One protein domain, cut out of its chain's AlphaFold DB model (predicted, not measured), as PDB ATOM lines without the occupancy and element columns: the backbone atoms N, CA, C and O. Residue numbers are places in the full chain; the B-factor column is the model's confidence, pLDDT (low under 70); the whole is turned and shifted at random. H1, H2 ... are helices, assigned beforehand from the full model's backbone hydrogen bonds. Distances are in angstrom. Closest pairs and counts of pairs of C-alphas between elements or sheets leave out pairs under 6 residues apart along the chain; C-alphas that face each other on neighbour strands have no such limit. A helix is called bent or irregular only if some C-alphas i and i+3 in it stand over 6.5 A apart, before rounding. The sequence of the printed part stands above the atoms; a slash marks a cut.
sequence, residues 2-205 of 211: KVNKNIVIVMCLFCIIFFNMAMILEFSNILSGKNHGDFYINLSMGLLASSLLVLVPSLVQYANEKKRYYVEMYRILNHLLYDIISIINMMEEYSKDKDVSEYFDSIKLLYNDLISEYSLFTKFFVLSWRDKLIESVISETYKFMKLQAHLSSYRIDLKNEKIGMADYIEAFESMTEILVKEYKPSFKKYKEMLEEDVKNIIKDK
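AT A GLANCE: This is residues 2 to 205 of the 211 residues of an uncharacterized protein of Fontibacillus solani (UniProt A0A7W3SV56). The model is a long rod built along one very long helix, H2, with H1 folded back along its first part as a two-helix arm, and with H3, H4 and the bent helix H5 gathered round its second part. H4 and the first arm of H5, H5a, make a helical hairpin that reaches the end of the rod opposite the H1 and H2 turn, where residues 27 to 36 stick out, while the second arm, H5b, runs on from H5a past a bend and crosses H2 at a steep tilt of 41 degrees. The printed part has 204 residues with five named helices, H1 to H5 in order along the chain, and no named strand; the class is all helix. The whole is extended, with a radius of gyration of the C-alphas of 27.5 A and spans of 96 by 39 by 24 A.

IN THESE COORDINATES: H1, residues 2 to 27, begins at C-alpha 2 at (265.724, 310.168, 159.916) and is 37.6 A long from first to last C-alpha. H2, residues 37 to 92, is the longest helix at 79.3 A and ends at C-alpha 92 at (261.192, 272.381, 180.985). H3 spans residues 100 to 119, and H4, residues 129 to 159, is 45.2 A long. H5, residues 165 to 203, was assigned as one helix by its hydrogen bonds but is bent: C-alphas 181 and 184 are 6.5 A apart. Its arms are H5a, residues 165 to 181, and H5b, residues 184 to 203, which ends at C-alpha 203 at (272.672, 307.138, 185.073); their lines stand at a steep tilt of 40 degrees.

HOW THE PARTS SIT: H2 is the hub, touching four other helices. With residues 37 to 62 alone it touches H1, opposite ways at a shallow tilt of 29 degrees, in a helical hairpin; the closest C-alphas, of Cys 15 and Leu 48, are 5.2 A apart. H2, H3, H4 and H5b form a bundle, helices side by side, that is up and down, each running against the one before it. H2 and H3 touch as a helical hairpin at a shallow tilt of 10 degrees, with the closest C-alphas, of Asp 83 and Tyr 103, 5.7 A apart. H2 and H5b touch at a steep tilt of 41 degrees, closest at the C-alphas of Asn 78 and Lys 191, 6.2 A apart. H2 and H4 only just touch, with 3 pairs of C-alphas within 8 A. H4 and H5a touch as a helical hairpin, closest at the C-alphas of Tyr 154 and Tyr 168, 6.2 A apart. H1 is apart from H3, H4, H5a and H5b. Every O i to N i+4 pair is within hydrogen-bond range in H1, H3, H4, H5a and H5b, and 51 of 52 are in H2.

THE WHOLE: The two C-alphas farthest apart, of Gly 33 and Gly 164, are 96.5 A apart. The printed part has no cut; the link from H4 to H5 is tight, the other three are short, and there is no long link. The mean pLDDT of the printed part is 86.0, with residues 28 to 35, 94 to 99 and 203 to 205 under 70.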
ATOM      1  N   LYS A   2     265.293 310.162 161.336       82.00
ATOM      2  CA  LYS A   2     265.724 310.168 159.916       82.00
ATOM      3  C   LYS A   2     265.921 311.583 159.350       82.00
ATOM      4  O   LYS A   2     266.942 311.858 158.730       82.00
ATOM      5  N   VAL A   3     264.985 312.489 159.639       81.88
ATOM      6  CA  VAL A   3     265.050 313.900 159.217       81.88
ATOM      7  C   VAL A   3     266.275 314.601 159.811       81.88
ATOM      8  O   VAL A   3     267.091 315.121 159.060       81.88
ATOM      9  N   ASN A   4     266.472 314.524 161.131       83.81
ATOM     10  CA  ASN A   4     267.622 315.146 161.801       83.81
ATOM     11  C   ASN A   4     268.960 314.595 161.304       83.81
ATOM     12  O   ASN A   4     269.891 315.361 161.086       83.81
ATOM     13  N   LYS A   5     269.052 313.284 161.037       86.94
ATOM     14  CA  LYS A   5     270.234 312.701 160.388       86.94
ATOM     15  C   LYS A   5     270.509 313.351 159.032       86.94
ATOM     16  O   LYS A   5     271.646 313.725 158.763       86.94
ATOM     17  N   ASN A   6     269.490 313.464 158.183       87.56
ATOM     18  CA  ASN A   6     269.652 314.045 156.852       87.56
ATOM     19  C   ASN A   6     270.071 315.515 156.939       87.56
ATOM     20  O   ASN A   6     270.986 315.916 156.228       87.56
ATOM     21  N   ILE A   7     269.471 316.284 157.855       88.62
ATOM     22  CA  ILE A   7     269.862 317.675 158.115       88.62
ATOM     23  C   ILE A   7     271.331 317.742 158.533       88.62
ATOM     24  O   ILE A   7     272.081 318.517 157.953       88.62
ATOM     25  N   VAL A   8     271.773 316.898 159.472       89.38
ATOM     26  CA  VAL A   8     273.180 316.869 159.894       89.38
ATOM     27  C   VAL A   8     274.115 316.564 158.724       89.38
ATOM     28  O   VAL A   8     275.105 317.265 158.549       89.38
ATOM     29  N   ILE A   9     273.811 315.553 157.904       89.06
ATOM     30  CA  ILE A   9     274.657 315.190 156.756       89.06
ATOM     31  C   ILE A   9     274.757 316.354 155.768       89.06
ATOM     32  O   ILE A   9     275.860 316.715 155.359       89.06
ATOM     33  N   VAL A  10     273.624 316.963 155.412       91.69
ATOM     34  CA  VAL A  10     273.587 318.102 154.488       91.69
ATOM     35  C   VAL A  10     274.357 319.285 155.068       91.69
ATOM     36  O   VAL A  10     275.216 319.837 154.390       91.69
ATOM     37  N   MET A  11     274.128 319.640 156.333       91.06
ATOM     38  CA  MET A  11     274.803 320.774 156.964       91.06
ATOM     39  C   MET A  11     276.307 320.535 157.131       91.06
ATOM     40  O   MET A  11     277.086 321.454 156.911       91.06
ATOM     41  N   CYS A  12     276.747 319.304 157.418       91.69
ATOM     42  CA  CYS A  12     278.168 318.950 157.394       91.69
ATOM     43  C   CYS A  12     278.790 319.178 156.009       91.69
ATOM     44  O   CYS A  12     279.879 319.742 155.920       91.69
ATOM     45  N   LEU A  13     278.106 318.776 154.930       93.50
ATOM     46  CA  LEU A  13     278.583 319.018 153.564       93.50
ATOM     47  C   LEU A  13     278.661 320.515 153.255       93.50
ATOM     48  O   LEU A  13     279.670 320.966 152.721       93.50
ATOM     49  N   PHE A  14     277.643 321.289 153.638       92.12
ATOM     50  CA  PHE A  14     277.651 322.747 153.505       92.12
ATOM     51  C   PHE A  14     278.837 323.365 154.255       92.12
ATOM     52  O   PHE A  14     279.590 324.138 153.665       92.12
ATOM     53  N   CYS A  15     279.071 322.971 155.509       93.12
ATOM     54  CA  CYS A  15     280.221 323.438 156.280       93.12
ATOM     55  C   CYS A  15     281.548 323.125 155.575       93.12
ATOM     56  O   CYS A  15     282.390 324.006 155.447       93.12
ATOM     57  N   ILE A  16     281.727 321.899 155.070       93.38
ATOM     58  CA  ILE A  16     282.944 321.505 154.345       93.38
ATOM     59  C   ILE A  16     283.121 322.361 153.085       93.38
ATOM     60  O   ILE A  16     284.214 322.870 152.847       93.38
ATOM     61  N   ILE A  17     282.070 322.547 152.284       94.12
ATOM     62  CA  ILE A  17     282.139 323.314 151.033       94.12
ATOM     63  C   ILE A  17     282.493 324.776 151.312       94.12
ATOM     64  O   ILE A  17     283.443 325.289 150.729       94.12
ATOM     65  N   PHE A  18     281.772 325.441 152.218       92.56
ATOM     66  CA  PHE A  18     281.983 326.865 152.489       92.56
ATOM     67  C   PHE A  18     283.287 327.147 153.235       92.56
ATOM     68  O   PHE A  18     283.912 328.172 152.977       92.56
ATOM     69  N   PHE A  19     283.749 326.219 154.080       91.00
ATOM     70  CA  PHE A  19     285.076 326.307 154.684       91.00
ATOM     71  C   PHE A  19     286.185 326.199 153.630       91.00
ATOM     72  O   PHE A  19     287.072 327.047 153.581       91.00
ATOM     73  N   ASN A  20     286.113 325.207 152.734       89.88
ATOM     74  CA  ASN A  20     287.090 325.075 151.650       89.88
ATOM     75  C   ASN A  20     287.045 326.272 150.691       89.88
ATOM     76  O   ASN A  20     288.091 326.745 150.262       89.88
ATOM     77  N   MET A  21     285.853 326.790 150.380       88.31
ATOM     78  CA  MET A  21     285.702 327.975 149.537       88.31
ATOM     79  C   MET A  21     286.340 329.205 150.190       88.31
ATOM     80  O   MET A  21     287.088 329.910 149.523       88.31
ATOM     81  N   ALA A  22     286.115 329.430 151.490       86.88
ATOM     82  CA  ALA A  22     286.756 330.517 152.230       86.88
ATOM     83  C   ALA A  22     288.288 330.389 152.204       86.88
ATOM     84  O   ALA A  22     288.966 331.338 151.823       86.88
ATOM     85  N   MET A  23     288.820 329.193 152.482       85.00
ATOM     86  CA  MET A  23     290.263 328.918 152.442       85.00
ATOM     87  C   MET A  23     290.867 329.145 151.049       85.00
ATOM     88  O   MET A  23     291.928 329.750 150.922       85.00
ATOM     89  N   ILE A  24     290.205 328.682 149.985       86.19
ATOM     90  CA  ILE A  24     290.674 328.916 148.615       86.19
ATOM     91  C   ILE A  24     290.666 330.416 148.320       86.19
ATOM     92  O   ILE A  24     291.651 330.931 147.807       86.19
ATOM     93  N   LEU A  25     289.592 331.133 148.643       82.81
ATOM     94  CA  LEU A  25     289.491 332.565 148.358       82.81
ATOM     95  C   LEU A  25     290.521 333.401 149.136       82.81
ATOM     96  O   LEU A  25     291.016 334.380 148.589       82.81
ATOM     97  N   GLU A  26     290.847 333.008 150.369       79.88
ATOM     98  CA  GLU A  26     291.806 333.704 151.236       79.88
ATOM     99  C   GLU A  26     293.268 333.435 150.843       79.88
ATOM    100  O   GLU A  26     294.074 334.361 150.792       79.88
ATOM    101  N   PHE A  27     293.618 332.182 150.527       79.62
ATOM    102  CA  PHE A  27     295.016 331.776 150.319       79.62
ATOM    103  C   PHE A  27     295.414 331.569 148.856       79.62
ATOM    104  O   PHE A  27     296.602 331.435 148.555       79.62
ATOM    105  N   SER A  28     294.462 331.530 147.924       68.81
ATOM    106  CA  SER A  28     294.782 331.469 146.500       68.81
ATOM    107  C   SER A  28     294.875 332.872 145.899       68.81
ATOM    108  O   SER A  28     294.027 333.734 146.118       68.81
ATOM    109  N   ASN A  29     295.861 333.089 145.026       64.50
ATOM    110  CA  ASN A  29     295.987 334.329 144.247       64.50
ATOM    111  C   ASN A  29     294.874 334.509 143.185       64.50
ATOM    112  O   ASN A  29     294.973 335.407 142.350       64.50
ATOM    113  N   ILE A  30     293.810 333.693 143.199       64.44
ATOM    114  CA  ILE A  30     292.725 333.691 142.198       64.44
ATOM    115  C   ILE A  30     292.010 335.053 142.118       64.44
ATOM    116  O   ILE A  30     291.523 335.436 141.054       64.44
ATOM    117  N   LEU A  31     291.971 335.807 143.221       61.59
ATOM    118  CA  LEU A  31     291.333 337.128 143.307       61.59
ATOM    119  C   LEU A  31     292.315 338.294 143.459       61.59
ATOM    120  O   LEU A  31     291.867 339.427 143.642       61.59
ATOM    121  N   SER A  32     293.624 338.042 143.347       53.56
ATOM    122  CA  SER A  32     294.654 339.084 143.414       53.56
ATOM    123  C   SER A  32     294.378 340.172 142.359       53.56
ATOM    124  O   SER A  32     294.549 339.972 141.160       53.56
ATOM    125  N   GLY A  33     293.844 341.315 142.807       56.88
ATOM    126  CA  GLY A  33     293.490 342.456 141.951       56.88
ATOM    127  C   GLY A  33     291.994 342.730 141.724       56.88
ATOM    128  O   GLY A  33     291.681 343.661 140.985       56.88
ATOM    129  N   LYS A  34     291.051 341.991 142.335       58.72
ATOM    130  CA  LYS A  34     289.603 342.302 142.258       58.72
ATOM    131  C   LYS A  34     289.063 342.846 143.589       58.72
ATOM    132  O   LYS A  34     289.114 342.154 144.599       58.72
ATOM    133  N   ASN A  35     288.436 344.030 143.554       60.09
ATOM    134  CA  ASN A  35     287.866 344.789 144.693       60.09
ATOM    135  C   ASN A  35     286.743 344.091 145.506       60.09
ATOM    136  O   ASN A  35     286.056 344.738 146.291       60.09
ATOM    137  N   HIS A  36     286.516 342.787 145.328       70.25
ATOM    138  CA  HIS A  36     285.415 342.050 145.960       70.25
ATOM    139  C   HIS A  36     285.848 340.757 146.668       70.25
ATOM    140  O   HIS A  36     284.980 340.009 147.110       70.25
ATOM    141  N   GLY A  37     287.151 340.471 146.791       72.94
ATOM    142  CA  GLY A  37     287.634 339.260 147.475       72.94
ATOM    143  C   GLY A  37     287.109 339.136 148.908       72.94
ATOM    144  O   GLY A  37     286.485 338.131 149.249       72.94
ATOM    145  N   ASP A  38     287.223 340.213 149.686       77.44
ATOM    146  CA  ASP A  38     286.740 340.277 151.071       77.44
ATOM    147  C   ASP A  38     285.230 340.034 151.186       77.44
ATOM    148  O   ASP A  38     284.761 339.409 152.137       77.44
ATOM    149  N   PHE A  39     284.445 340.486 150.202       83.38
ATOM    150  CA  PHE A  39     283.002 340.252 150.179       83.38
ATOM    151  C   PHE A  39     282.679 338.756 150.061       83.38
ATOM    152  O   PHE A  39     281.870 338.243 150.831       83.38
ATOM    153  N   TYR A  40     283.328 338.036 149.139       83.75
ATOM    154  CA  TYR A  40     283.081 336.604 148.942       83.75
ATOM    155  C   TYR A  40     283.637 335.735 150.078       83.75
ATOM    156  O   TYR A  40     283.024 334.716 150.413       83.75
ATOM    157  N   ILE A  41     284.746 336.145 150.705       84.75
ATOM    158  CA  ILE A  41     285.274 335.498 151.917       84.75
ATOM    159  C   ILE A  41     284.261 335.642 153.060       84.75
ATOM    160  O   ILE A  41     283.836 334.639 153.636       84.75
ATOM    161  N   ASN A  42     283.789 336.864 153.329       87.50
ATOM    162  CA  ASN A  42     282.806 337.126 154.384       87.50
ATOM    163  C   ASN A  42     281.466 336.427 154.127       87.50
ATOM    164  O   ASN A  42     280.867 335.887 155.056       87.50
ATOM    165  N   LEU A  43     281.009 336.377 152.871       88.56
ATOM    166  CA  LEU A  43     279.818 335.620 152.483       88.56
ATOM    167  C   LEU A  43     279.988 334.124 152.793       88.56
ATOM    168  O   LEU A  43     279.110 333.517 153.407       88.56
ATOM    169  N   SER A  44     281.123 333.536 152.407       88.81
ATOM    170  CA  SER A  44     281.414 332.113 152.632       88.81
ATOM    171  C   SER A  44     281.491 331.790 154.127       88.81
ATOM    172  O   SER A  44     280.885 330.820 154.581       88.81
ATOM    173  N   MET A  45     282.147 332.645 154.914       90.19
ATOM    174  CA  MET A  45     282.217 332.510 156.372       90.19
ATOM    175  C   MET A  45     280.853 332.698 157.048       90.19
ATOM    176  O   MET A  45     280.526 331.969 157.984       90.19
ATOM    177  N   GLY A  46     280.014 333.616 156.557       90.62
ATOM    178  CA  GLY A  46     278.646 333.803 157.046       90.62
ATOM    179  C   GLY A  46     277.748 332.590 156.782       90.62
ATOM    180  O   GLY A  46     276.992 332.167 157.662       90.62
ATOM    181  N   LEU A  47     277.867 331.977 155.599       92.94
ATOM    182  CA  LEU A  47     277.154 330.741 155.249       92.94
ATOM    183  C   LEU A  47     277.660 329.540 156.059       92.94
ATOM    184  O   LEU A  47     276.849 328.727 156.514       92.94
ATOM    185  N   LEU A  48     278.968 329.460 156.318       91.75
ATOM    186  CA  LEU A  48     279.555 328.473 157.225       91.75
ATOM    187  C   LEU A  48     279.000 328.622 158.650       91.75
ATOM    188  O   LEU A  48     278.509 327.649 159.220       91.75
ATOM    189  N   ALA A  49     279.027 329.833 159.211       92.50
ATOM    190  CA  ALA A  49     278.517 330.106 160.554       92.50
ATOM    191  C   ALA A  49     277.021 329.768 160.672       92.50
ATOM    192  O   ALA A  49     276.601 329.110 161.624       92.50
ATOM    193  N   SER A  50     276.225 330.136 159.665       92.81
ATOM    194  CA  SER A  50     274.797 329.802 159.601       92.81
ATOM    195  C   SER A  50     274.564 328.289 159.547       92.81
ATOM    196  O   SER A  50     273.693 327.765 160.241       92.81
ATOM    197  N   SER A  51     275.380 327.566 158.778       90.81
ATOM    198  CA  SER A  51     275.308 326.103 158.685       90.81
ATOM    199  C   SER A  51     275.667 325.436 160.017       90.81
ATOM    200  O   SER A  51     274.985 324.503 160.438       90.81
ATOM    201  N   LEU A  52     276.673 325.951 160.737       91.69
ATOM    202  CA  LEU A  52     277.037 325.481 162.080       91.69
ATOM    203  C   LEU A  52     275.908 325.696 163.098       91.69
ATOM    204  O   LEU A  52     275.631 324.798 163.898       91.69
ATOM    205  N   LEU A  53     275.222 326.842 163.037       93.75
ATOM    206  CA  LEU A  53     274.081 327.151 163.907       93.75
ATOM    207  C   LEU A  53     272.909 326.182 163.723       93.75
ATOM    208  O   LEU A  53     272.194 325.917 164.682       93.75
ATOM    209  N   VAL A  54     272.721 325.626 162.523       92.88
ATOM    210  CA  VAL A  54     271.710 324.588 162.265       92.88
ATOM    211  C   VAL A  54     272.245 323.192 162.603       92.88
ATOM    212  O   VAL A  54     271.517 322.347 163.133       92.88
ATOM    213  N   LEU A  55     273.527 322.940 162.331       91.81
ATOM    214  CA  LEU A  55     274.183 321.650 162.529       91.81
ATOM    215  C   LEU A  55     274.216 321.229 164.002       91.81
ATOM    216  O   LEU A  55     273.858 320.093 164.319       91.81
ATOM    217  N   VAL A  56     274.629 322.128 164.901       90.50
ATOM    218  CA  VAL A  56     274.815 321.805 166.325       90.50
ATOM    219  C   VAL A  56     273.495 321.384 166.996       90.50
ATOM    220  O   VAL A  56     273.456 320.291 167.566       90.50
ATOM    221  N   PRO A  57     272.385 322.143 166.891       90.88
ATOM    222  CA  PRO A  57     271.096 321.707 167.428       90.88
ATOM    223  C   PRO A  57     270.597 320.408 166.792       90.88
ATOM    224  O   PRO A  57     270.080 319.547 167.499       90.88
ATOM    225  N   SER A  58     270.804 320.221 165.483       90.75
ATOM    226  CA  SER A  58     270.384 319.001 164.777       90.75
ATOM    227  C   SER A  58     271.132 317.755 165.269       90.75
ATOM    228  O   SER A  58     270.531 316.687 165.405       90.75
ATOM    229  N   LEU A  59     272.426 317.887 165.590       88.31
ATOM    230  CA  LEU A  59     273.231 316.833 166.219       88.31
ATOM    231  C   LEU A  59     272.698 316.474 167.609       88.31
ATOM    232  O   LEU A  59     272.490 315.295 167.904       88.31
ATOM    233  N   VAL A  60     272.440 317.484 168.446       89.00
ATOM    234  CA  VAL A  60     271.895 317.292 169.798       89.00
ATOM    235  C   VAL A  60     270.516 316.637 169.735       89.00
ATOM    236  O   VAL A  60     270.245 315.677 170.461       89.00
ATOM    237  N   GLN A  61     269.651 317.100 168.833       88.69
ATOM    238  CA  GLN A  61     268.318 316.541 168.649       88.69
ATOM    239  C   GLN A  61     268.379 315.086 168.174       88.69
ATOM    240  O   GLN A  61     267.693 314.232 168.735       88.69
ATOM    241  N   TYR A  62     269.241 314.770 167.202       89.38
ATOM    242  CA  TYR A  62     269.456 313.391 166.762       89.38
ATOM    243  C   TYR A  62     269.924 312.488 167.914       89.38
ATOM    244  O   TYR A  62     269.383 311.396 168.093       89.38
ATOM    245  N   ALA A  63     270.898 312.940 168.711       86.00
ATOM    246  CA  ALA A  63     271.419 312.179 169.843       86.00
ATOM    247  C   ALA A  63     270.337 311.907 170.902       86.00
ATOM    248  O   ALA A  63     270.200 310.774 171.368       86.00
ATOM    249  N   ASN A  64     269.521 312.912 171.226       87.88
ATOM    250  CA  ASN A  64     268.416 312.778 172.175       87.88
ATOM    251  C   ASN A  64     267.335 311.811 171.681       87.88
ATOM    252  O   ASN A  64     266.888 310.945 172.435       87.88
ATOM    253  N   GLU A  65     266.940 311.907 170.412       89.25
ATOM    254  CA  GLU A  65     265.975 310.974 169.828       89.25
ATOM    255  C   GLU A  65     266.527 309.544 169.784       89.25
ATOM    256  O   GLU A  65     265.817 308.605 170.137       89.25
ATOM    257  N   LYS A  66     267.807 309.366 169.425       88.69
ATOM    258  CA  LYS A  66     268.466 308.052 169.414       88.69
ATOM    259  C   LYS A  66     268.557 307.454 170.822       88.69
ATOM    260  O   LYS A  66     268.350 306.255 170.984       88.69
ATOM    261  N   LYS A  67     268.814 308.278 171.841       87.12
ATOM    262  CA  LYS A  67     268.796 307.862 173.250       87.12
ATOM    263  C   LYS A  67     267.401 307.400 173.677       87.12
ATOM    264  O   LYS A  67     267.283 306.333 174.268       87.12
ATOM    265  N   ARG A  68     266.352 308.163 173.346       88.38
ATOM    266  CA  ARG A  68     264.958 307.787 173.634       88.38
ATOM    267  C   ARG A  68     264.569 306.479 172.943       88.38
ATOM    268  O   ARG A  68     264.006 305.611 173.597       88.38
ATOM    269  N   TYR A  69     264.941 306.323 171.674       91.44
ATOM    270  CA  TYR A  69     264.757 305.081 170.924       91.44
ATOM    271  C   TYR A  69     265.360 303.875 171.658       91.44
ATOM    272  O   TYR A  69     264.682 302.871 171.833       91.44
ATOM    273  N   TYR A  70     266.601 303.972 172.154       91.06
ATOM    274  CA  TYR A  70     267.206 302.858 172.893       91.06
ATOM    275  C   TYR A  70     266.449 302.509 174.175       91.06
ATOM    276  O   TYR A  70     266.290 301.331 174.473       91.06
ATOM    277  N   VAL A  71     265.964 303.508 174.916       89.38
ATOM    278  CA  VAL A  71     265.186 303.269 176.141       89.38
ATOM    279  C   VAL A  71     263.897 302.507 175.833       89.38
ATOM    280  O   VAL A  71     263.605 301.522 176.508       89.38
ATOM    281  N   GLU A  72     263.151 302.920 174.805       90.88
ATOM    282  CA  GLU A  72     261.908 302.242 174.420       90.88
ATOM    283  C   GLU A  72     262.163 300.832 173.886       90.88
ATOM    284  O   GLU A  72     261.521 299.881 174.333       90.88
ATOM    285  N   MET A  73     263.164 300.664 173.017       92.88
ATOM    286  CA  MET A  73     263.552 299.344 172.514       92.88
ATOM    287  C   MET A  73     263.934 298.402 173.651       92.88
ATOM    288  O   MET A  73     263.472 297.268 173.695       92.88
ATOM    289  N   TYR A  74     264.748 298.859 174.601       92.75
ATOM    290  CA  TYR A  74     265.172 298.027 175.724       92.75
ATOM    291  C   TYR A  74     264.019 297.686 176.667       92.75
ATOM    292  O   TYR A  74     263.977 296.572 177.185       92.75
ATOM    293  N   ARG A  75     263.054 298.595 176.855       90.94
ATOM    294  CA  ARG A  75     261.824 298.307 177.601       90.94
ATOM    295  C   ARG A  75     261.061 297.148 176.961       90.94
ATOM    296  O   ARG A  75     260.782 296.168 177.645       90.94
ATOM    297  N   ILE A  76     260.786 297.231 175.659       93.06
ATOM    298  CA  ILE A  76     260.051 296.191 174.921       93.06
ATOM    299  C   ILE A  76     260.827 294.868 174.935       93.06
ATOM    300  O   ILE A  76     260.272 293.830 175.291       93.06
ATOM    301  N   LEU A  77     262.125 294.905 174.616       93.94
ATOM    302  CA  LEU A  77     262.977 293.716 174.575       93.94
ATOM    303  C   LEU A  77     263.075 293.016 175.934       93.94
ATOM    304  O   LEU A  77     263.054 291.791 175.979       93.94
ATOM    305  N   ASN A  78     263.142 293.756 177.042       92.00
ATOM    306  CA  ASN A  78     263.192 293.152 178.373       92.00
ATOM    307  C   ASN A  78     261.906 292.397 178.724       92.00
ATOM    308  O   ASN A  78     261.988 291.294 179.265       92.00
ATOM    309  N   HIS A  79     260.736 292.957 178.399       91.38
ATOM    310  CA  HIS A  79     259.459 292.259 178.582       91.38
ATOM    311  C   HIS A  79     259.378 291.012 177.699       91.38
ATOM    312  O   HIS A  79     259.092 289.924 178.187       91.38
ATOM    313  N   LEU A  80     259.746 291.149 176.426       93.69
ATOM    314  CA  LEU A  80     259.749 290.052 175.464       93.69
ATOM    315  C   LEU A  80     260.656 288.893 175.909       93.69
ATOM    316  O   LEU A  80     260.255 287.734 175.882       93.69
ATOM    317  N   LEU A  81     261.875 289.201 176.361       94.00
ATOM    318  CA  LEU A  81     262.815 288.204 176.872       94.00
ATOM    319  C   LEU A  81     262.313 287.541 178.156       94.00
ATOM    320  O   LEU A  81     262.545 286.348 178.350       94.00
ATOM    321  N   TYR A  82     261.635 288.286 179.033       91.94
ATOM    322  CA  TYR A  82     261.032 287.724 180.239       91.94
ATOM    323  C   TYR A  82     259.952 286.690 179.899       91.94
ATOM    324  O   TYR A  82     259.983 285.586 180.451       91.94
ATOM    325  N   ASP A  83     259.060 287.007 178.962       91.31
ATOM    326  CA  ASP A  83     257.989 286.100 178.541       91.31
ATOM    327  C   ASP A  83     258.559 284.852 177.858       91.31
ATOM    328  O   ASP A  83     258.196 283.732 178.210       91.31
ATOM    329  N   ILE A  84     259.537 285.019 176.960       92.19
ATOM    330  CA  ILE A  84     260.208 283.893 176.290       92.19
ATOM    331  C   ILE A  84     260.886 282.966 177.304       92.19
ATOM    332  O   ILE A  84     260.702 281.750 177.249       92.19
ATOM    333  N   ILE A  85     261.657 283.512 178.250       92.56
ATOM    334  CA  ILE A  85     262.319 282.705 179.285       92.56
ATOM    335  C   ILE A  85     261.279 281.988 180.154       92.56
ATOM    336  O   ILE A  85     261.497 280.837 180.535       92.56
ATOM    337  N   SER A  86     260.152 282.640 180.446       90.12
ATOM    338  CA  SER A  86     259.053 282.045 181.212       90.12
ATOM    339  C   SER A  86     258.431 280.858 180.478       90.12
ATOM    340  O   SER A  86     258.273 279.806 181.091       90.12
ATOM    341  N   ILE A  87     258.183 280.972 179.168       88.62
ATOM    342  CA  ILE A  87     257.706 279.851 178.344       88.62
ATOM    343  C   ILE A  87     258.706 278.696 178.361       88.62
ATOM    344  O   ILE A  87     258.311 277.557 178.597       88.62
ATOM    345  N   ILE A  88     260.002 278.970 178.166       90.06
ATOM    346  CA  ILE A  88     261.020 277.908 178.166       90.06
ATOM    347  C   ILE A  88     261.056 277.187 179.524       90.06
ATOM    348  O   ILE A  88     261.124 275.962 179.552       90.06
ATOM    349  N   ASN A  89     260.957 277.915 180.643       89.06
ATOM    350  CA  ASN A  89     260.880 277.300 181.974       89.06
ATOM    351  C   ASN A  89     259.633 276.415 182.126       89.06
ATOM    352  O   ASN A  89     259.727 275.328 182.682       89.06
ATOM    353  N   MET A  90     258.474 276.850 181.624       85.88
ATOM    354  CA  MET A  90     257.242 276.051 181.697       85.88
ATOM    355  C   MET A  90     257.330 274.770 180.865       85.88
ATOM    356  O   MET A  90     256.836 273.732 181.306       85.88
ATOM    357  N   MET A  91     257.971 274.836 179.692       84.12
ATOM    358  CA  MET A  91     258.236 273.661 178.856       84.12
ATOM    359  C   MET A  91     259.198 272.684 179.544       84.12
ATOM    360  O   MET A  91     258.983 271.480 179.480       84.12
ATOM    361  N   GLU A  92     260.222 273.191 180.234       84.38
ATOM    362  CA  GLU A  92     261.192 272.381 180.985       84.38
ATOM    363  C   GLU A  92     260.572 271.706 182.221       84.38
ATOM    364  O   GLU A  92     260.825 270.533 182.482       84.38
ATOM    365  N   GLU A  93     259.738 272.427 182.973       81.69
ATOM    366  CA  GLU A  93     259.126 271.940 184.217       81.69
ATOM    367  C   GLU A  93     257.846 271.114 183.992       81.69
ATOM    368  O   GLU A  93     257.247 270.647 184.962       81.69
ATOM    369  N   TYR A  94     257.391 270.946 182.740       68.81
ATOM    370  CA  TYR A  94     256.084 270.359 182.401       68.81
ATOM    371  C   TYR A  94     254.929 270.945 183.240       68.81
ATOM    372  O   TYR A  94     253.988 270.243 183.627       68.81
ATOM    373  N   SER A  95     255.010 272.240 183.559       61.62
ATOM    374  CA  SER A  95     254.073 272.883 184.480       61.62
ATOM    375  C   SER A  95     252.675 272.938 183.860       61.62
ATOM    376  O   SER A  95     252.469 273.576 182.831       61.62
ATOM    377  N   LYS A  96     251.704 272.259 184.487       58.06
ATOM    378  CA  LYS A  96     250.298 272.214 184.035       58.06
ATOM    379  C   LYS A  96     249.439 273.368 184.563       58.06
ATOM    380  O   LYS A  96     248.316 273.529 184.099       58.06
ATOM    381  N   ASP A  97     249.956 274.148 185.514       55.38
ATOM    382  CA  ASP A  97     249.166 275.115 186.293       55.38
ATOM    383  C   ASP A  97     249.198 276.550 185.747       55.38
ATOM    384  O   ASP A  97     248.441 277.399 186.216       55.38
ATOM    385  N   LYS A  98     250.065 276.856 184.775       62.16
ATOM    386  CA  LYS A  98     250.186 278.204 184.200       62.16
ATOM    387  C   LYS A  98     249.684 278.230 182.767       62.16
ATOM    388  O   LYS A  98     250.091 277.410 181.946       62.16
ATOM    389  N   ASP A  99     248.825 279.201 182.469       65.19
ATOM    390  CA  ASP A  99     248.304 279.389 181.124       65.19
ATOM    391  C   ASP A  99     249.389 279.982 180.215       65.19
ATOM    392  O   ASP A  99     249.658 281.182 180.194       65.19
ATOM    393  N   VAL A 100     250.057 279.106 179.464       74.88
ATOM    394  CA  VAL A 100     251.100 279.485 178.504       74.88
ATOM    395  C   VAL A 100     250.527 280.380 177.390       74.88
ATOM    396  O   VAL A 100     251.276 281.127 176.759       74.88
ATOM    397  N   SER A 101     249.208 280.341 177.145       73.31
ATOM    398  CA  SER A 101     248.574 281.130 176.082       73.31
ATOM    399  C   SER A 101     248.686 282.641 176.313       73.31
ATOM    400  O   SER A 101     248.966 283.369 175.361       73.31
ATOM    401  N   GLU A 102     248.616 283.098 177.567       78.81
ATOM    402  CA  GLU A 102     248.771 284.516 177.921       78.81
ATOM    403  C   GLU A 102     250.151 285.056 177.516       78.81
ATOM    404  O   GLU A 102     250.269 286.146 176.950       78.81
ATOM    405  N   TYR A 103     251.207 284.265 177.732       81.69
ATOM    406  CA  TYR A 103     252.569 284.636 177.341       81.69
ATOM    407  C   TYR A 103     252.744 284.663 175.821       81.69
ATOM    408  O   TYR A 103     253.444 285.529 175.297       81.69
ATOM    409  N   PHE A 104     252.105 283.749 175.088       79.38
ATOM    410  CA  PHE A 104     252.162 283.756 173.625       79.38
ATOM    411  C   PHE A 104     251.473 284.978 173.019       79.38
ATOM    412  O   PHE A 104     252.024 285.598 172.102       79.38
ATOM    413  N   ASP A 105     250.303 285.345 173.539       82.06
ATOM    414  CA  ASP A 105     249.585 286.535 173.092       82.06
ATOM    415  C   ASP A 105     250.372 287.812 173.426       82.06
ATOM    416  O   ASP A 105     250.528 288.680 172.561       82.06
ATOM    417  N   SER A 106     250.968 287.878 174.624       86.69
ATOM    418  CA  SER A 106     251.885 288.956 175.020       86.69
ATOM    419  C   SER A 106     253.077 289.075 174.065       86.69
ATOM    420  O   SER A 106     253.315 290.146 173.506       86.69
ATOM    421  N   ILE A 107     253.782 287.972 173.779       87.06
ATOM    422  CA  ILE A 107     254.931 287.959 172.857       87.06
ATOM    423  C   ILE A 107     254.538 288.478 171.479       87.06
ATOM    424  O   ILE A 107     255.285 289.250 170.879       87.06
ATOM    425  N   LYS A 108     253.375 288.079 170.960       85.31
ATOM    426  CA  LYS A 108     252.913 288.519 169.641       85.31
ATOM    427  C   LYS A 108     252.660 290.029 169.604       85.31
ATOM    428  O   LYS A 108     253.040 290.677 168.630       85.31
ATOM    429  N   LEU A 109     252.043 290.584 170.648       89.06
ATOM    430  CA  LEU A 109     251.821 292.026 170.779       89.06
ATOM    431  C   LEU A 109     253.149 292.781 170.920       89.06
ATOM    432  O   LEU A 109     253.428 293.677 170.128       89.06
ATOM    433  N   LEU A 110     254.006 292.346 171.846       89.69
ATOM    434  CA  LEU A 110     255.322 292.938 172.082       89.69
ATOM    435  C   LEU A 110     256.217 292.877 170.843       89.69
ATOM    436  O   LEU A 110     256.975 293.807 170.588       89.69
ATOM    437  N   TYR A 111     256.131 291.809 170.047       87.56
ATOM    438  CA  TYR A 111     256.879 291.699 168.799       87.56
ATOM    439  C   TYR A 111     256.379 292.693 167.745       87.56
ATOM    440  O   TYR A 111     257.187 293.296 167.043       87.56
ATOM    441  N   ASN A 112     255.070 292.929 167.647       87.75
ATOM    442  CA  ASN A 112     254.540 293.957 166.749       87.75
ATOM    443  C   ASN A 112     254.992 295.361 167.173       87.75
ATOM    444  O   ASN A 112     255.437 296.139 166.325       87.75
ATOM    445  N   ASP A 113     254.948 295.658 168.473       89.12
ATOM    446  CA  ASP A 113     255.448 296.919 169.029       89.12
ATOM    447  C   ASP A 113     256.950 297.081 168.769       89.12
ATOM    448  O   ASP A 113     257.404 298.142 168.340       89.12
ATOM    449  N   LEU A 114     257.718 296.001 168.938       90.81
ATOM    450  CA  LEU A 114     259.149 295.959 168.655       90.81
ATOM    451  C   LEU A 114     259.450 296.288 167.193       90.81
ATOM    452  O   LEU A 114     260.340 297.089 166.918       90.81
ATOM    453  N   ILE A 115     258.726 295.681 166.250       88.88
ATOM    454  CA  ILE A 115     258.903 295.943 164.817       88.88
ATOM    455  C   ILE A 115     258.474 297.371 164.460       88.88
ATOM    456  O   ILE A 115     259.141 298.027 163.655       88.88
ATOM    457  N   SER A 116     257.405 297.875 165.079       88.06
ATOM    458  CA  SER A 116     256.950 299.256 164.912       88.06
ATOM    459  C   SER A 116     258.023 300.254 165.359       88.06
ATOM    460  O   SER A 116     258.430 301.111 164.573       88.06
ATOM    461  N   GLU A 117     258.575 300.094 166.562       88.50
ATOM    462  CA  GLU A 117     259.675 300.930 167.054       88.50
ATOM    463  C   GLU A 117     260.940 300.762 166.205       88.50
ATOM    464  O   GLU A 117     261.578 301.744 165.811       88.50
ATOM    465  N   TYR A 118     261.267 299.531 165.807       88.75
ATOM    466  CA  TYR A 118     262.388 299.264 164.911       88.75
ATOM    467  C   TYR A 118     262.216 299.934 163.536       88.75
ATOM    468  O   TYR A 118     263.202 300.289 162.899       88.75
ATOM    469  N   SER A 119     260.997 300.219 163.072       85.31
ATOM    470  CA  SER A 119     260.780 300.962 161.818       85.31
ATOM    471  C   SER A 119     261.282 302.420 161.875       85.31
ATOM    472  O   SER A 119     261.676 303.008 160.850       85.31
ATOM    473  N   LEU A 120     261.329 303.000 163.083       81.50
ATOM    474  CA  LEU A 120     261.861 304.338 163.356       81.50
ATOM    475  C   LEU A 120     263.393 304.364 163.346       81.50
ATOM    476  O   LEU A 120     263.997 305.441 163.247       81.50
ATOM    477  N   PHE A 121     264.016 303.185 163.395       82.69
ATOM    478  CA  PHE A 121     265.452 303.013 163.379       82.69
ATOM    479  C   PHE A 121     266.109 303.770 162.223       82.69
ATOM    480  O   PHE A 121     265.692 303.753 161.060       82.69
ATOM    481  N   THR A 122     267.221 304.410 162.557       75.50
ATOM    482  CA  THR A 122     268.200 304.843 161.574       75.50
ATOM    483  C   THR A 122     269.592 304.632 162.149       75.50
ATOM    484  O   THR A 122     269.886 305.017 163.287       75.50
ATOM    485  N   LYS A 123     270.468 304.027 161.345       79.88
ATOM    486  CA  LYS A 123     271.916 304.057 161.576       79.88
ATOM    487  C   LYS A 123     272.460 305.407 161.126       79.88
ATOM    488  O   LYS A 123     271.934 305.973 160.164       79.88
ATOM    489  N   PHE A 124     273.494 305.927 161.782       71.81
ATOM    490  CA  PHE A 124     274.132 307.166 161.331       71.81
ATOM    491  C   PHE A 124     275.076 306.870 160.157       71.81
ATOM    492  O   PHE A 124     274.678 307.051 159.008       71.81
ATOM    493  N   PHE A 125     276.235 306.269 160.437       74.69
ATOM    494  CA  PHE A 125     277.158 305.725 159.428       74.69
ATOM    495  C   PHE A 125     277.355 304.216 159.594       74.69
ATOM    496  O   PHE A 125     277.238 303.457 158.636       74.69
ATOM    497  N   VAL A 126     277.569 303.776 160.834       82.44
ATOM    498  CA  VAL A 126     277.798 302.376 161.205       82.44
ATOM    499  C   VAL A 126     276.813 301.985 162.305       82.44
ATOM    500  O   VAL A 126     276.311 302.846 163.031       82.44
ATOM    501  N   LEU A 127     276.515 300.690 162.397       85.62
ATOM    502  CA  LEU A 127     275.772 300.122 163.517       85.62
ATOM    503  C   LEU A 127     276.625 300.187 164.782       85.62
ATOM    504  O   LEU A 127     277.731 299.639 164.827       85.62
ATOM    505  N   SER A 128     276.099 300.840 165.811       87.56
ATOM    506  CA  SER A 128     276.694 300.787 167.140       87.56
ATOM    507  C   SER A 128     276.562 299.382 167.733       87.56
ATOM    508  O   SER A 128     275.789 298.550 167.256       87.56
ATOM    509  N   TRP A 129     277.303 299.111 168.807       89.81
ATOM    510  CA  TRP A 129     277.138 297.869 169.563       89.81
ATOM    511  C   TRP A 129     275.692 297.687 170.069       89.81
ATOM    512  O   TRP A 129     275.161 296.585 169.973       89.81
ATOM    513  N   ARG A 130     275.023 298.773 170.489       90.69
ATOM    514  CA  ARG A 130     273.609 298.757 170.915       90.69
ATOM    515  C   ARG A 130     272.671 298.339 169.789       90.69
ATOM    516  O   ARG A 130     271.783 297.520 169.991       90.69
ATOM    517  N   ASP A 131     272.898 298.874 168.589       90.50
ATOM    518  CA  ASP A 131     272.107 298.512 167.409       90.50
ATOM    519  C   ASP A 131     272.271 297.017 167.080       90.50
ATOM    520  O   ASP A 131     271.284 296.323 166.851       90.50
ATOM    521  N   LYS A 132     273.507 296.498 167.141       91.25
ATOM    522  CA  LYS A 132     273.798 295.072 166.911       91.25
ATOM    523  C   LYS A 132     273.164 294.167 167.967       91.25
ATOM    524  O   LYS A 132     272.708 293.075 167.635       91.25
ATOM    525  N   LEU A 133     273.143 294.601 169.229       92.62
ATOM    526  CA  LEU A 133     272.482 293.879 170.315       92.62
ATOM    527  C   LEU A 133     270.977 293.765 170.039       92.62
ATOM    528  O   LEU A 133     270.441 292.664 170.072       92.62
ATOM    529  N   ILE A 134     270.328 294.877 169.685       92.56
ATOM    530  CA  ILE A 134     268.906 294.908 169.315       92.56
ATOM    531  C   ILE A 134     268.613 293.960 168.143       92.56
ATOM    532  O   ILE A 134     267.714 293.130 168.249       92.56
ATOM    533  N   GLU A 135     269.380 294.045 167.051       91.81
ATOM    534  CA  GLU A 135     269.210 293.163 165.884       91.81
ATOM    535  C   GLU A 135     269.380 291.683 166.253       91.81
ATOM    536  O   GLU A 135     268.624 290.832 165.780       91.81
ATOM    537  N   SER A 136     270.336 291.379 167.135       92.56
ATOM    538  CA  SER A 136     270.586 290.014 167.606       92.56
ATOM    539  C   SER A 136     269.391 289.470 168.387       92.56
ATOM    540  O   SER A 136     268.938 288.362 168.108       92.56
ATOM    541  N   VAL A 137     268.827 290.262 169.307       93.31
ATOM    542  CA  VAL A 137     267.644 289.846 170.074       93.31
ATOM    543  C   VAL A 137     266.434 289.659 169.158       93.31
ATOM    544  O   VAL A 137     265.781 288.625 169.241       93.31
ATOM    545  N   ILE A 138     266.172 290.590 168.230       92.31
ATOM    546  CA  ILE A 138     265.075 290.466 167.250       92.31
ATOM    547  C   ILE A 138     265.207 289.168 166.442       92.31
ATOM    548  O   ILE A 138     264.227 288.442 166.262       92.31
ATOM    549  N   SER A 139     266.416 288.874 165.955       92.06
ATOM    550  CA  SER A 139     266.704 287.670 165.173       92.06
ATOM    551  C   SER A 139     266.455 286.393 165.978       92.06
ATOM    552  O   SER A 139     265.769 285.489 165.500       92.06
ATOM    553  N   GLU A 140     266.978 286.311 167.202       91.44
ATOM    554  CA  GLU A 140     266.797 285.129 168.051       91.44
ATOM    555  C   GLU A 140     265.338 284.950 168.492       91.44
ATOM    556  O   GLU A 140     264.816 283.836 168.452       91.44
ATOM    557  N   THR A 141     264.622 286.035 168.807       91.38
ATOM    558  CA  THR A 141     263.182 285.965 169.084       91.38
ATOM    559  C   THR A 141     262.396 285.466 167.873       91.38
ATOM    560  O   THR A 141     261.502 284.636 168.016       91.38
ATOM    561  N   TYR A 142     262.740 285.908 166.663       90.81
ATOM    562  CA  TYR A 142     262.077 285.428 165.454       90.81
ATOM    563  C   TYR A 142     262.285 283.921 165.232       90.81
ATOM    564  O   TYR A 142     261.341 283.209 164.880       90.81
ATOM    565  N   LYS A 143     263.499 283.410 165.473       91.12
ATOM    566  CA  LYS A 143     263.776 281.965 165.421       91.12
ATOM    567  C   LYS A 143     262.984 281.199 166.482       91.12
ATOM    568  O   LYS A 143     262.378 280.180 166.157       91.12
ATOM    569  N   PHE A 144     262.915 281.722 167.708       90.94
ATOM    570  CA  PHE A 144     262.084 281.158 168.773       90.94
ATOM    571  C   PHE A 144     260.607 281.072 168.356       90.94
ATOM    572  O   PHE A 144     260.003 280.006 168.440       90.94
ATOM    573  N   MET A 145     260.035 282.157 167.826       88.81
ATOM    574  CA  MET A 145     258.646 282.170 167.356       88.81
ATOM    575  C   MET A 145     258.399 281.155 166.231       88.81
ATOM    576  O   MET A 145     257.341 280.531 166.193       88.81
ATOM    577  N   LYS A 146     259.372 280.948 165.333       90.12
ATOM    578  CA  LYS A 146     259.287 279.903 164.300       90.12
ATOM    579  C   LYS A 146     259.256 278.495 164.882       90.12
ATOM    580  O   LYS A 146     258.444 277.693 164.431       90.12
ATOM    581  N   LEU A 147     260.107 278.202 165.865       89.06
ATOM    582  CA  LEU A 147     260.098 276.907 166.552       89.06
ATOM    583  C   LEU A 147     258.738 276.656 167.213       89.06
ATOM    584  O   LEU A 147     258.152 275.593 167.037       89.06
ATOM    585  N   GLN A 148     258.178 277.669 167.874       86.00
ATOM    586  CA  GLN A 148     256.858 277.577 168.504       86.00
ATOM    587  C   GLN A 148     255.720 277.391 167.489       86.00
ATOM    588  O   GLN A 148     254.794 276.608 167.714       86.00
ATOM    589  N   ALA A 149     255.800 278.057 166.335       87.06
ATOM    590  CA  ALA A 149     254.859 277.842 165.239       87.06
ATOM    591  C   ALA A 149     254.950 276.414 164.677       87.06
ATOM    592  O   ALA A 149     253.926 275.818 164.346       87.06
ATOM    593  N   HIS A 150     256.156 275.845 164.612       88.50
ATOM    594  CA  HIS A 150     256.358 274.469 164.169       88.50
ATOM    595  C   HIS A 150     255.799 273.457 165.177       88.50
ATOM    596  O   HIS A 150     255.059 272.554 164.801       88.50
ATOM    597  N   LEU A 151     256.034 273.650 166.474       87.31
ATOM    598  CA  LEU A 151     255.412 272.816 167.505       87.31
ATOM    599  C   LEU A 151     253.875 272.897 167.457       87.31
ATOM    600  O   LEU A 151     253.168 271.896 167.594       87.31
ATOM    601  N   SER A 152     253.347 274.090 167.179       86.88
ATOM    602  CA  SER A 152     251.911 274.302 166.987       86.88
ATOM    603  C   SER A 152     251.360 273.547 165.773       86.88
ATOM    604  O   SER A 152     250.235 273.051 165.840       86.88
ATOM    605  N   SER A 153     252.127 273.403 164.681       89.12
ATOM    606  CA  SER A 153     251.695 272.591 163.535       89.12
ATOM    607  C   SER A 153     251.624 271.106 163.884       89.12
ATOM    608  O   SER A 153     250.623 270.472 163.564       89.12
ATOM    609  N   TYR A 154     252.598 270.578 164.636       87.81
ATOM    610  CA  TYR A 154     252.545 269.203 165.152       87.81
ATOM    611  C   TYR A 154     251.303 268.968 166.021       87.81
ATOM    612  O   TYR A 154     250.618 267.960 165.872       87.81
ATOM    613  N   ARG A 155     250.937 269.931 166.877       85.62
ATOM    614  CA  ARG A 155     249.695 269.857 167.666       85.62
ATOM    615  C   ARG A 155     248.442 269.787 166.782       85.62
ATOM    616  O   ARG A 155     247.497 269.070 167.112       85.62
ATOM    617  N   ILE A 156     248.403 270.543 165.684       88.69
ATOM    618  CA  ILE A 156     247.287 270.520 164.726       88.69
ATOM    619  C   ILE A 156     247.231 269.175 163.997       88.69
ATOM    620  O   ILE A 156     246.148 268.615 163.841       88.69
ATOM    621  N   ASP A 157     248.373 268.644 163.569       91.50
ATOM    622  CA  ASP A 157     248.436 267.352 162.887       91.50
ATOM    623  C   ASP A 157     248.049 266.194 163.817       91.50
ATOM    624  O   ASP A 157     247.320 265.303 163.381       91.50
ATOM    625  N   LEU A 158     248.409 266.261 165.105       89.88
ATOM    626  CA  LEU A 158     247.930 265.335 166.137       89.88
ATOM    627  C   LEU A 158     246.405 265.413 166.287       89.88
ATOM    628  O   LEU A 158     245.729 264.389 166.306       89.88
ATOM    629  N   LYS A 159     245.840 266.629 166.353       89.56
ATOM    630  CA  LYS A 159     244.382 266.839 166.438       89.56
ATOM    631  C   LYS A 159     243.641 266.292 165.212       89.56
ATOM    632  O   LYS A 159     242.494 265.879 165.335       89.56
ATOM    633  N   ASN A 160     244.283 266.318 164.049       93.12
ATOM    634  CA  ASN A 160     243.745 265.793 162.796       93.12
ATOM    635  C   ASN A 160     244.089 264.311 162.567       93.12
ATOM    636  O   ASN A 160     243.911 263.834 161.448       93.12
ATOM    637  N   GLU A 161     244.622 263.612 163.578       92.06
ATOM    638  CA  GLU A 161     244.989 262.188 163.529       92.06
ATOM    639  C   GLU A 161     245.997 261.830 162.419       92.06
ATOM    640  O   GLU A 161     246.090 260.684 161.984       92.06
ATOM    641  N   LYS A 162     246.783 262.807 161.947       92.56
ATOM    642  CA  LYS A 162     247.816 262.587 160.921       92.56
ATOM    643  C   LYS A 162     249.116 262.029 161.493       92.56
ATOM    644  O   LYS A 162     249.889 261.429 160.753       92.56
ATOM    645  N   ILE A 163     249.366 262.279 162.775       91.31
ATOM    646  CA  ILE A 163     250.516 261.778 163.531       91.31
ATOM    647  C   ILE A 163     250.030 261.148 164.835       91.31
ATOM    648  O   ILE A 163     248.956 261.496 165.336       91.31
ATOM    649  N   GLY A 164     250.823 260.240 165.398       90.62
ATOM    650  CA  GLY A 164     250.554 259.659 166.707       90.62
ATOM    651  C   GLY A 164     250.981 260.576 167.856       90.62
ATOM    652  O   GLY A 164     251.781 261.497 167.696       90.62
ATOM    653  N   MET A 165     250.492 260.279 169.064       90.19
ATOM    654  CA  MET A 165     250.933 260.972 170.284       90.19
ATOM    655  C   MET A 165     252.437 260.781 170.543       90.19
ATOM    656  O   MET A 165     253.084 261.689 171.055       90.19
ATOM    657  N   ALA A 166     252.997 259.627 170.163       90.69
ATOM    658  CA  ALA A 166     254.430 259.356 170.275       90.69
ATOM    659  C   ALA A 166     255.265 260.328 169.424       90.69
ATOM    660  O   ALA A 166     256.185 260.945 169.951       90.69
ATOM    661  N   ASP A 167     254.877 260.544 168.161       88.38
ATOM    662  CA  ASP A 167     255.562 261.471 167.248       88.38
ATOM    663  C   ASP A 167     255.513 262.918 167.769       88.38
ATOM    664  O   ASP A 167     256.477 263.675 167.661       88.38
ATOM    665  N   TYR A 168     254.379 263.313 168.364       88.75
ATOM    666  CA  TYR A 168     254.232 264.628 168.987       88.75
ATOM    667  C   TYR A 168     255.151 264.798 170.206       88.75
ATOM    668  O   TYR A 168     255.768 265.852 170.354       88.75
ATOM    669  N   ILE A 169     255.238 263.784 171.074       88.94
ATOM    670  CA  ILE A 169     256.105 263.817 172.260       88.94
ATOM    671  C   ILE A 169     257.573 263.911 171.841       88.94
ATOM    672  O   ILE A 169     258.280 264.771 172.356       88.94
ATOM    673  N   GLU A 170     258.010 263.106 170.870       89.50
ATOM    674  CA  GLU A 170     259.389 263.144 170.368       89.50
ATOM    675  C   GLU A 170     259.752 264.536 169.824       89.50
ATOM    676  O   GLU A 170     260.785 265.110 170.182       89.50
ATOM    677  N   ALA A 171     258.866 265.135 169.021       88.50
ATOM    678  CA  ALA A 171     259.055 266.492 168.515       88.50
ATOM    679  C   ALA A 171     259.078 267.540 169.645       88.50
ATOM    680  O   ALA A 171     259.910 268.451 169.627       88.50
ATOM    681  N   PHE A 172     258.188 267.417 170.636       88.75
ATOM    682  CA  PHE A 172     258.132 268.315 171.791       88.75
ATOM    683  C   PHE A 172     259.415 268.247 172.627       88.75
ATOM    684  O   PHE A 172     259.982 269.290 172.957       88.75
ATOM    685  N   GLU A 173     259.893 267.046 172.944       89.06
ATOM    686  CA  GLU A 173     261.111 266.830 173.729       89.06
ATOM    687  C   GLU A 173     262.345 267.362 172.996       89.06
ATOM    688  O   GLU A 173     263.112 268.136 173.573       89.06
ATOM    689  N   SER A 174     262.483 267.050 171.704       90.50
ATOM    690  CA  SER A 174     263.589 267.539 170.872       90.50
ATOM    691  C   SER A 174     263.630 269.071 170.802       90.50
ATOM    692  O   SER A 174     264.679 269.687 171.005       90.50
ATOM    693  N   MET A 175     262.482 269.722 170.577       89.38
ATOM    694  CA  MET A 175     262.418 271.188 170.554       89.38
ATOM    695  C   MET A 175     262.679 271.798 171.933       89.38
ATOM    696  O   MET A 175     263.361 272.819 172.028       89.38
ATOM    697  N   THR A 176     262.172 271.182 173.003       88.62
ATOM    698  CA  THR A 176     262.408 271.642 174.379       88.62
ATOM    699  C   THR A 176     263.893 271.582 174.723       88.62
ATOM    700  O   THR A 176     264.429 272.538 175.283       88.62
ATOM    701  N   GLU A 177     264.591 270.520 174.321       90.12
ATOM    702  CA  GLU A 177     266.031 270.380 174.533       90.12
ATOM    703  C   GLU A 177     266.822 271.517 173.867       90.12
ATOM    704  O   GLU A 177     267.658 272.148 174.521       90.12
ATOM    705  N   ILE A 178     266.519 271.837 172.604       90.12
ATOM    706  CA  ILE A 178     267.144 272.954 171.873       90.12
ATOM    707  C   ILE A 178     266.866 274.287 172.583       90.12
ATOM    708  O   ILE A 178     267.773 275.096 172.802       90.12
ATOM    709  N   LEU A 179     265.614 274.522 172.984       90.12
ATOM    710  CA  LEU A 179     265.214 275.757 173.657       90.12
ATOM    711  C   LEU A 179     265.933 275.949 174.999       90.12
ATOM    712  O   LEU A 179     266.385 277.055 175.308       90.12
ATOM    713  N   VAL A 180     266.071 274.881 175.783       89.12
ATOM    714  CA  VAL A 180     266.720 274.918 177.099       89.12
ATOM    715  C   VAL A 180     268.239 275.037 176.974       89.12
ATOM    716  O   VAL A 180     268.838 275.841 177.690       89.12
ATOM    717  N   LYS A 181     268.878 274.276 176.076       90.06
ATOM    718  CA  LYS A 181     270.346 274.237 175.967       90.06
ATOM    719  C   LYS A 181     270.930 275.418 175.197       90.06
ATOM    720  O   LYS A 181     271.977 275.925 175.590       90.06
ATOM    721  N   GLU A 182     270.275 275.871 174.131       88.94
ATOM    722  CA  GLU A 182     270.844 276.880 173.225       88.94
ATOM    723  C   GLU A 182     270.223 278.269 173.421       88.94
ATOM    724  O   GLU A 182     270.930 279.271 173.595       88.94
ATOM    725  N   TYR A 183     268.890 278.347 173.436       90.50
ATOM    726  CA  TYR A 183     268.180 279.629 173.435       90.50
ATOM    727  C   TYR A 183     268.124 280.273 174.821       90.50
ATOM    728  O   TYR A 183     268.412 281.461 174.963       90.50
ATOM    729  N   LYS A 184     267.799 279.506 175.869       91.88
ATOM    730  CA  LYS A 184     267.660 280.022 177.241       91.88
ATOM    731  C   LYS A 184     268.922 280.732 177.756       91.88
ATOM    732  O   LYS A 184     268.776 281.837 178.286       91.88
ATOM    733  N   PRO A 185     270.152 280.193 177.605       93.88
ATOM    734  CA  PRO A 185     271.361 280.900 178.035       93.88
ATOM    735  C   PRO A 185     271.596 282.182 177.234       93.88
ATOM    736  O   PRO A 185     271.947 283.213 177.808       93.88
ATOM    737  N   SER A 186     271.341 282.140 175.923       92.88
ATOM    738  CA  SER A 186     271.477 283.293 175.030       92.88
ATOM    739  C   SER A 186     270.518 284.419 175.422       92.88
ATOM    740  O   SER A 186     270.944 285.560 175.597       92.88
ATOM    741  N   PHE A 187     269.243 284.103 175.670       94.06
ATOM    742  CA  PHE A 187     268.246 285.075 176.120       94.06
ATOM    743  C   PHE A 187     268.552 285.654 177.504       94.06
ATOM    744  O   PHE A 187     268.393 286.860 177.698       94.06
ATOM    745  N   LYS A 188     269.049 284.842 178.447       94.00
ATOM    746  CA  LYS A 188     269.523 285.343 179.749       94.00
ATOM    747  C   LYS A 188     270.671 286.334 179.583       94.00
ATOM    748  O   LYS A 188     270.603 287.434 180.125       94.00
ATOM    749  N   LYS A 189     271.671 285.987 178.769       94.81
ATOM    750  CA  LYS A 189     272.803 286.871 178.471       94.81
ATOM    751  C   LYS A 189     272.344 288.186 177.841       94.81
ATOM    752  O   LYS A 189     272.798 289.249 178.250       94.81
ATOM    753  N   TYR A 190     271.429 288.139 176.872       94.62
ATOM    754  CA  TYR A 190     270.882 289.361 176.280       94.62
ATOM    755  C   TYR A 190     270.157 290.224 177.307       94.62
ATOM    756  O   TYR A 190     270.368 291.432 177.326       94.62
ATOM    757  N   LYS A 191     269.357 289.618 178.188       93.44
ATOM    758  CA  LYS A 191     268.665 290.338 179.256       93.44
ATOM    759  C   LYS A 191     269.650 291.056 180.185       93.44
ATOM    760  O   LYS A 191     269.478 292.241 180.446       93.44
ATOM    761  N   GLU A 192     270.712 290.378 180.617       93.25
ATOM    762  CA  GLU A 192     271.769 290.980 181.446       93.25
ATOM    763  C   GLU A 192     272.445 292.165 180.739       93.25
ATOM    764  O   GLU A 192     272.567 293.246 181.316       93.25
ATOM    765  N   MET A 193     272.812 291.995 179.462       93.25
ATOM    766  CA  MET A 193     273.426 293.054 178.650       93.25
ATOM    767  C   MET A 193     272.504 294.273 178.492       93.25
ATOM    768  O   MET A 193     272.969 295.413 178.553       93.25
ATOM    769  N   LEU A 194     271.202 294.046 178.291       92.50
ATOM    770  CA  LEU A 194     270.206 295.112 178.185       92.50
ATOM    771  C   LEU A 194     270.031 295.842 179.520       92.50
ATOM    772  O   LEU A 194     270.052 297.069 179.546       92.50
ATOM    773  N   GLU A 195     269.885 295.124 180.633       89.06
ATOM    774  CA  GLU A 195     269.723 295.728 181.962       89.06
ATOM    775  C   GLU A 195     270.937 296.570 182.381       89.06
ATOM    776  O   GLU A 195     270.774 297.646 182.967       89.06
ATOM    777  N   GLU A 196     272.151 296.108 182.082       89.50
ATOM    778  CA  GLU A 196     273.380 296.855 182.349       89.50
ATOM    779  C   GLU A 196     273.452 298.140 181.511       89.50
ATOM    780  O   GLU A 196     273.693 299.228 182.045       89.50
ATOM    781  N   ASP A 197     273.174 298.052 180.209       87.62
ATOM    782  CA  ASP A 197     273.248 299.212 179.324       87.62
ATOM    783  C   ASP A 197     272.109 300.218 179.573       87.62
ATOM    784  O   ASP A 197     272.348 301.425 179.545       87.62
ATOM    785  N   VAL A 198     270.894 299.765 179.924       85.75
ATOM    786  CA  VAL A 198     269.799 300.647 180.383       85.75
ATOM    787  C   VAL A 198     270.252 301.481 181.581       85.75
ATOM    788  O   VAL A 198     270.039 302.697 181.599       85.75
ATOM    789  N   LYS A 199     270.901 300.862 182.579       83.00
ATOM    790  CA  LYS A 199     271.413 301.584 183.754       83.00
ATOM    791  C   LYS A 199     272.418 302.653 183.342       83.00
ATOM    792  O   LYS A 199     272.359 303.754 183.878       83.00
ATOM    793  N   ASN A 200     273.281 302.376 182.368       81.94
ATOM    794  CA  ASN A 200     274.245 303.355 181.859       81.94
ATOM    795  C   ASN A 200     273.560 304.507 181.106       81.94
ATOM    796  O   ASN A 200     273.921 305.666 181.286       81.94
ATOM    797  N   ILE A 201     272.517 304.222 180.321       78.88
ATOM    798  CA  ILE A 201     271.733 305.239 179.604       78.88
ATOM    799  C   ILE A 201     270.975 306.161 180.581       78.88
ATOM    800  O   ILE A 201     270.844 307.364 180.321       78.88
ATOM    801  N   ILE A 202     270.471 305.605 181.689       73.62
ATOM    802  CA  ILE A 202     269.686 306.331 182.697       73.62
ATOM    803  C   ILE A 202     270.575 307.057 183.714       73.62
ATOM    804  O   ILE A 202     270.208 308.161 184.103       73.62
ATOM    805  N   LYS A 203     271.736 306.510 184.112       62.81
ATOM    806  CA  LYS A 203     272.672 307.138 185.073       62.81
ATOM    807  C   LYS A 203     273.198 308.505 184.627       62.81
ATOM    808  O   LYS A 203     273.467 309.337 185.478       62.81
ATOM    809  N   ASP A 204     273.242 308.784 183.324       52.53
ATOM    810  CA  ASP A 204     273.482 310.142 182.796       52.53
ATOM    811  C   ASP A 204     272.451 311.180 183.276       52.53
ATOM    812  O   ASP A 204     272.653 312.385 183.140       52.53
ATOM    813  N   LYS A 205     271.313 310.731 183.811       49.47
ATOM    814  CA  LYS A 205     270.443 311.540 184.650       49.47
ATOM    815  C   LYS A 205     270.862 311.318 186.098       49.47
ATOM    816  O   LYS A 205     270.141 310.668 186.858       49.47
TER     817      LYS A 205